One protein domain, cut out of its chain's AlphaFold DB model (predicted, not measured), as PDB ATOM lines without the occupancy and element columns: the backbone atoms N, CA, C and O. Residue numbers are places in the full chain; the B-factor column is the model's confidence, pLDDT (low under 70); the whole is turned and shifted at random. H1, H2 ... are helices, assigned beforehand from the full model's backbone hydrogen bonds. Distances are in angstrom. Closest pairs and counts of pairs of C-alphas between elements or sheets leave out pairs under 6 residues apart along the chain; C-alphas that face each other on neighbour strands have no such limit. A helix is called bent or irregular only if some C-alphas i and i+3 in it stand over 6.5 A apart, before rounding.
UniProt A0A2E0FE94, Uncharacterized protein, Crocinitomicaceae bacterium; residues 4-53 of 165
ATOM      1  N   LYS A   4      27.479 -27.216 -43.952       59.62
ATOM      2  CA  LYS A   4      27.217 -25.993 -43.168       59.62
ATOM      3  C   LYS A   4      28.509 -25.295 -42.719       59.62
ATOM      4  O   LYS A   4      28.651 -24.098 -42.939       59.62
ATOM      5  N   ASN A   5      29.499 -26.043 -42.221       67.31
ATOM      6  CA  ASN A   5      30.798 -25.482 -41.804       67.31
ATOM      7  C   ASN A   5      31.535 -24.791 -42.962       67.31
ATOM      8  O   ASN A   5      32.120 -23.732 -42.768       67.31
ATOM      9  N   LYS A   6      31.445 -25.332 -44.185       72.44
ATOM     10  CA  LYS A   6      32.032 -24.702 -45.378       72.44
ATOM     11  C   LYS A   6      31.332 -23.384 -45.730       72.44
ATOM     12  O   LYS A   6      31.989 -22.464 -46.202       72.44
ATOM     13  N   SER A   7      30.024 -23.276 -45.485       74.81
ATOM     14  CA  SER A   7      29.267 -22.034 -45.690       74.81
ATOM     15  C   SER A   7      29.654 -20.948 -44.686       74.81
ATOM     16  O   SER A   7      29.847 -19.803 -45.085       74.81
ATOM     17  N   TYR A   8      29.828 -21.298 -43.407       84.62
ATOM     18  CA  TYR A   8      30.282 -20.344 -42.389       84.62
ATOM     19  C   TYR A   8      31.707 -19.856 -42.650       84.62
ATOM     20  O   TYR A   8      31.963 -18.662 -42.544       84.62
ATOM     21  N   VAL A   9      32.612 -20.747 -43.068       88.75
ATOM     22  CA  VAL A   9      33.984 -20.367 -43.443       88.75
ATOM     23  C   VAL A   9      33.986 -19.413 -44.640       88.75
ATOM     24  O   VAL A   9      34.679 -18.402 -44.608       88.75
ATOM     25  N   LYS A  10      33.172 -19.674 -45.672       90.81
ATOM     26  CA  LYS A  10      33.018 -18.750 -46.809       90.81
ATOM     27  C   LYS A  10      32.475 -17.390 -46.372       90.81
ATOM     28  O   LYS A  10      33.012 -16.369 -46.784       90.81
ATOM     29  N   GLY A  11      31.443 -17.381 -45.528       93.75
ATOM     30  CA  GLY A  11      30.880 -16.148 -44.980       93.75
ATOM     31  C   GLY A  11      31.912 -15.350 -44.186       93.75
ATOM     32  O   GLY A  11      32.058 -14.154 -44.411       93.75
ATOM     33  N   LEU A  12      32.686 -16.020 -43.330       95.19
ATOM     34  CA  LEU A  12      33.756 -15.394 -42.559       95.19
ATOM     35  C   LEU A  12      34.814 -14.764 -43.466       95.19
ATOM     36  O   LEU A  12      35.162 -13.608 -43.266       95.19
ATOM     37  N   LEU A  13      35.273 -15.480 -44.497       96.25
ATOM     38  CA  LEU A  13      36.248 -14.949 -45.456       96.25
ATOM     39  C   LEU A  13      35.736 -13.694 -46.171       96.25
ATOM     40  O   LEU A  13      36.484 -12.731 -46.317       96.25
ATOM     41  N   ILE A  14      34.463 -13.683 -46.580       96.50
ATOM     42  CA  ILE A  14      33.841 -12.515 -47.217       96.50
ATOM     43  C   ILE A  14      33.794 -11.339 -46.242       96.50
ATOM     44  O   ILE A  14      34.188 -10.233 -46.601       96.50
ATOM     45  N   VAL A  15      33.353 -11.564 -45.004       96.94
ATOM     46  CA  VAL A  15      33.281 -10.507 -43.986       96.94
ATOM     47  C   VAL A  15      34.670  -9.954 -43.678       96.94
ATOM     48  O   VAL A  15      34.846  -8.740 -43.657       96.94
ATOM     49  N   THR A  16      35.675 -10.814 -43.502       97.38
ATOM     50  CA  THR A  16      37.063 -10.390 -43.289       97.38
ATOM     51  C   THR A  16      37.589  -9.580 -44.471       97.38
ATOM     52  O   THR A  16      38.201  -8.534 -44.262       97.38
ATOM     53  N   PHE A  17      37.315 -10.015 -45.704       96.69
ATOM     54  CA  PHE A  17      37.690  -9.270 -46.903       96.69
ATOM     55  C   PHE A  17      37.029  -7.888 -46.954       96.69
ATOM     56  O   PHE A  17      37.703  -6.902 -47.239       96.69
ATOM     57  N   LEU A  18      35.734  -7.795 -46.643       97.19
ATOM     58  CA  LEU A  18      35.013  -6.521 -46.629       97.19
ATOM     59  C   LEU A  18      35.540  -5.588 -45.542       97.19
ATOM     60  O   LEU A  18      35.792  -4.420 -45.822       97.19
ATOM     61  N   LEU A  19      35.760  -6.094 -44.327       97.56
ATOM     62  CA  LEU A  19      36.346  -5.305 -43.243       97.56
ATOM     63  C   LEU A  19      37.716  -4.759 -43.643       97.56
ATOM     64  O   LEU A  19      37.979  -3.570 -43.459       97.56
ATOM     65  N   PHE A  20      38.558  -5.598 -44.247       96.31
ATOM     66  CA  PHE A  20      39.832  -5.162 -44.802       96.31
ATOM     67  C   PHE A  20      39.633  -4.068 -45.862       96.31
ATOM     68  O   PHE A  20      40.174  -2.980 -45.707       96.31
ATOM     69  N   HIS A  21      38.801  -4.296 -46.882       95.75
ATOM     70  CA  HIS A  21      38.543  -3.332 -47.958       95.75
ATOM     71  C   HIS A  21      38.054  -1.969 -47.441       95.75
ATOM     72  O   HIS A  21      38.582  -0.927 -47.835       95.75
ATOM     73  N   PHE A  22      37.082  -1.957 -46.525       96.25
ATOM     74  CA  PHE A  22      36.564  -0.719 -45.943       96.25
ATOM     75  C   PHE A  22      37.596  -0.014 -45.060       96.25
ATOM     76  O   PHE A  22      37.674   1.212 -45.087       96.25
ATOM     77  N   SER A  23      38.443  -0.765 -44.351       95.25
ATOM     78  CA  SER A  23      39.553  -0.188 -43.581       95.25
ATOM     79  C   SER A  23      40.571   0.478 -44.507       95.25
ATOM     80  O   SER A  23      40.968   1.619 -44.284       95.25
ATOM     81  N   MET A  24      40.945  -0.193 -45.599       95.44
ATOM     82  CA  MET A  24      41.859   0.362 -46.599       95.44
ATOM     83  C   MET A  24      41.269   1.588 -47.290       95.44
ATOM     84  O   MET A  24      41.984   2.559 -47.513       95.44
ATOM     85  N   THR A  25      39.965   1.576 -47.569       94.19
ATOM     86  CA  THR A  25      39.250   2.733 -48.118       94.19
ATOM     87  C   THR A  25      39.291   3.910 -47.152       94.19
ATOM     88  O   THR A  25      39.642   5.008 -47.572       94.19
ATOM     89  N   TYR A  26      39.006   3.683 -45.865       93.75
ATOM     90  CA  TYR A  26      39.089   4.716 -44.835       93.75
ATOM     91  C   TYR A  26      40.481   5.349 -44.796       93.75
ATOM     92  O   TYR A  26      40.596   6.555 -44.973       93.75
ATOM     93  N   PHE A  27      41.545   4.554 -44.653       94.31
ATOM     94  CA  PHE A  27      42.908   5.095 -44.605       94.31
ATOM     95  C   PHE A  27      43.343   5.738 -45.923       94.31
ATOM     96  O   PHE A  27      44.174   6.636 -45.921       94.31
ATOM     97  N   TYR A  28      42.787   5.320 -47.051       92.38
ATOM     98  CA  TYR A  28      43.098   5.935 -48.332       92.38
ATOM     99  C   TYR A  28      42.486   7.341 -48.483       92.38
ATOM    100  O   TYR A  28      43.120   8.210 -49.079       92.38
ATOM    101  N   VAL A  29      41.284   7.577 -47.938       90.81
ATOM    102  CA  VAL A  29      40.576   8.873 -48.037       90.81
ATOM    103  C   VAL A  29      40.681   9.748 -46.786       90.81
ATOM    104  O   VAL A  29      40.262  10.904 -46.819       90.81
ATOM    105  N   ALA A  30      41.187   9.209 -45.676       90.50
ATOM    106  CA  ALA A  30      41.317   9.938 -44.423       90.50
ATOM    107  C   ALA A  30      42.263  11.147 -44.573       90.50
ATOM    108  O   ALA A  30      43.282  11.038 -45.267       90.50
ATOM    109  N   PRO A  31      41.968  12.275 -43.898       85.44
ATOM    110  CA  PRO A  31      42.891  13.403 -43.804       85.44
ATOM    111  C   PRO A  31      44.248  12.977 -43.226       85.44
ATOM    112  O   PRO A  31      44.327  12.012 -42.458       85.44
ATOM    113  N   GLU A  32      45.318  13.687 -43.588       81.88
ATOM    114  CA  GLU A  32      46.685  13.323 -43.187       81.88
ATOM    115  C   GLU A  32      46.877  13.353 -41.667       81.88
ATOM    116  O   GLU A  32      47.646  12.565 -41.128       81.88
ATOM    117  N   GLU A  33      46.113  14.186 -40.963       85.62
ATOM    118  CA  GLU A  33      46.130  14.326 -39.508       85.62
ATOM    119  C   GLU A  33      45.620  13.070 -38.781       85.62
ATOM    120  O   GLU A  33      45.981  12.828 -37.629       85.62
ATOM    121  N   PHE A  34      44.792  12.256 -39.446       85.19
ATOM    122  CA  PHE A  34      44.206  11.030 -38.891       85.19
ATOM    123  C   PHE A  34      44.906   9.757 -39.375       85.19
ATOM    124  O   PHE A  34      44.424   8.651 -39.111       85.19
ATOM    125  N   ASN A  35      46.017   9.888 -40.102       88.81
ATOM    126  CA  ASN A  35      46.644   8.769 -40.780       88.81
ATOM    127  C   ASN A  35      48.165   8.759 -40.609       88.81
ATOM    128  O   ASN A  35      48.815   9.795 -40.545       88.81
ATOM    129  N   SER A  36      48.758   7.568 -40.566       89.75
ATOM    130  CA  SER A  36      50.215   7.438 -40.567       89.75
ATOM    131  C   SER A  36      50.740   7.287 -41.992       89.75
ATOM    132  O   SER A  36      50.062   6.751 -42.872       89.75
ATOM    133  N   VAL A  37      51.992   7.690 -42.221       88.12
ATOM    134  CA  VAL A  37      52.664   7.536 -43.526       88.12
ATOM    135  C   VAL A  37      52.642   6.077 -43.999       88.12
ATOM    136  O   VAL A  37      52.418   5.798 -45.177       88.12
ATOM    137  N   VAL A  38      52.820   5.128 -43.074       92.12
ATOM    138  CA  VAL A  38      52.803   3.692 -43.378       92.12
ATOM    139  C   VAL A  38      51.411   3.249 -43.829       92.12
ATOM    140  O   VAL A  38      51.284   2.631 -44.884       92.12
ATOM    141  N   LEU A  39      50.358   3.597 -43.082       90.88
ATOM    142  CA  LEU A  39      48.981   3.230 -43.425       90.88
ATOM    143  C   LEU A  39      48.533   3.865 -44.745       90.88
ATOM    144  O   LEU A  39      47.899   3.193 -45.559       90.88
ATOM    145  N   LYS A  40      48.932   5.113 -45.017       88.94
ATOM    146  CA  LYS A  40      48.710   5.791 -46.302       88.94
ATOM    147  C   LYS A  40      49.389   5.065 -47.469       88.94
ATOM    148  O   LYS A  40      48.782   4.898 -48.523       88.94
ATOM    149  N   ASN A  41      50.615   4.573 -47.286       91.88
ATOM    150  CA  ASN A  41      51.320   3.815 -48.324       91.88
ATOM    151  C   ASN A  41      50.675   2.448 -48.591       91.88
ATOM    152  O   ASN A  41      50.451   2.095 -49.749       91.88
ATOM    153  N   VAL A  42      50.339   1.689 -47.543       94.50
ATOM    154  CA  VAL A  42      49.708   0.366 -47.701       94.50
ATOM    155  C   VAL A  42      48.318   0.513 -48.331       94.50
ATOM    156  O   VAL A  42      48.004  -0.187 -49.295       94.50
ATOM    157  N   SER A  43      47.504   1.455 -47.840       93.69
ATOM    158  CA  SER A  43      46.176   1.754 -48.405       93.69
ATOM    159  C   SER A  43      46.259   2.274 -49.834       93.69
ATOM    160  O   SER A  43      45.520   1.798 -50.693       93.69
ATOM    161  N   GLY A  44      47.221   3.147 -50.129       91.75
ATOM    162  CA  GLY A  44      47.505   3.629 -51.475       91.75
ATOM    163  C   GLY A  44      47.847   2.506 -52.451       91.75
ATOM    164  O   GLY A  44      47.270   2.459 -53.530       91.75
ATOM    165  N   ASN A  45      48.731   1.575 -52.087       94.44
ATOM    166  CA  ASN A  45      49.115   0.465 -52.968       94.44
ATOM    167  C   ASN A  45      47.947  -0.484 -53.275       94.44
ATOM    168  O   ASN A  45      47.855  -0.995 -54.389       94.44
ATOM    169  N   TYR A  46      47.046  -0.700 -52.313       95.19
ATOM    170  CA  TYR A  46      45.840  -1.507 -52.512       95.19
ATOM    171  C   TYR A  46      44.768  -0.775 -53.335       95.19
ATOM    172  O   TYR A  46      44.188  -1.355 -54.252       95.19
ATOM    173  N   MET A  47      44.505   0.500 -53.027       94.12
ATOM    174  CA  MET A  47      43.415   1.262 -53.645       94.12
ATOM    175  C   MET A  47      43.776   1.802 -55.035       94.12
ATOM    176  O   MET A  47      42.909   1.851 -55.905       94.12
ATOM    177  N   LYS A  48      45.035   2.185 -55.286       89.88
ATOM    178  CA  LYS A  48      45.434   2.865 -56.532       89.88
ATOM    179  C   LYS A  48      45.097   2.120 -57.830       89.88
ATOM    180  O   LYS A  48      44.537   2.758 -58.713       89.88
ATOM    181  N   PRO A  49      45.376   0.816 -57.978       88.50
ATOM    182  CA  PRO A  49      45.220   0.153 -59.274       88.50
ATOM    183  C   PRO A  49      43.772   0.057 -59.773       88.50
ATOM    184  O   PRO A  49      43.541   0.101 -60.976       88.50
ATOM    185  N   PHE A  50      42.802  -0.082 -58.865       84.50
ATOM    186  CA  PHE A  50      41.408  -0.381 -59.225       84.50
ATOM    187  C   PHE A  50      40.409   0.682 -58.763       84.50
ATOM    188  O   PHE A  50      39.308   0.766 -59.306       84.50
ATOM    189  N   PHE A  51      40.773   1.485 -57.762       85.62
ATOM    190  CA  PHE A  51      39.850   2.382 -57.067       85.62
ATOM    191  C   PHE A  51      40.324   3.838 -57.026       85.62
ATOM    192  O   PHE A  51      39.540   4.711 -56.655       85.62
ATOM    193  N   HIS A  52      41.566   4.145 -57.424       82.06
ATOM    194  CA  HIS A  52      41.973   5.534 -57.628       82.06
ATOM    195  C   HIS A  52      41.378   6.037 -58.934       82.06
ATOM    196  O   HIS A  52      41.932   5.862 -60.017       82.06
ATOM    197  N   GLN A  53      40.220   6.670 -58.808       73.50
ATOM    198  CA  GLN A  53      39.610   7.400 -59.899       73.50
ATOM    199  C   GLN A  53      40.078   8.849 -59.811       73.50
ATOM    200  O   GLN A  53      39.569   9.638 -59.015       73.50
TER     201      GLN A  53
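This is residues 4 to 53 of the 165 residues of an uncharacterized protein of Crocinitomicaceae bacterium (UniProt A0A2E0FE94). Look for an L: one long helix, H1, whose free arm, residues 4 to 20, makes most of the length, and a shorter helix, H2, set crosswise at its other end. A link loops between them at the corner. The printed part has 50 residues with two named helices, H1 then H2, and no named strand; it is all helix and loose, with a radius of gyration of the C-alphas of 13.7 A and spans of 44 by 21 by 14 A.

Find C-alpha 4 at (27.217, -25.993, -43.168); from there H1, residues 4 to 29, runs 37.7 A to C-alpha 29 at (40.576, 8.873, -48.037). H2, residues 37 to 51, runs 19.3 A and ends at C-alpha 51 at (39.850, 2.382, -57.067). H2 is only just irregular: C-alphas 46 and 49 are 7.0 A apart.

With residues 24 to 28 alone, H1 touches H2; the closest C-alphas, those of Met 24 and Ser 43, are 4.9 A apart. Their lines are only just about perpendicular, at 70.4 degrees. In H1 every O i to N i+4 pair is within hydrogen-bond range, in H2 9 of 11.

The C-alphas of Lys 4 and Glu 33, the two farthest apart, are 44.7 A apart. The printed part has no cut, and the link from H1 to H2 is short. Look at residues 4 to 5 for pLDDT under 70.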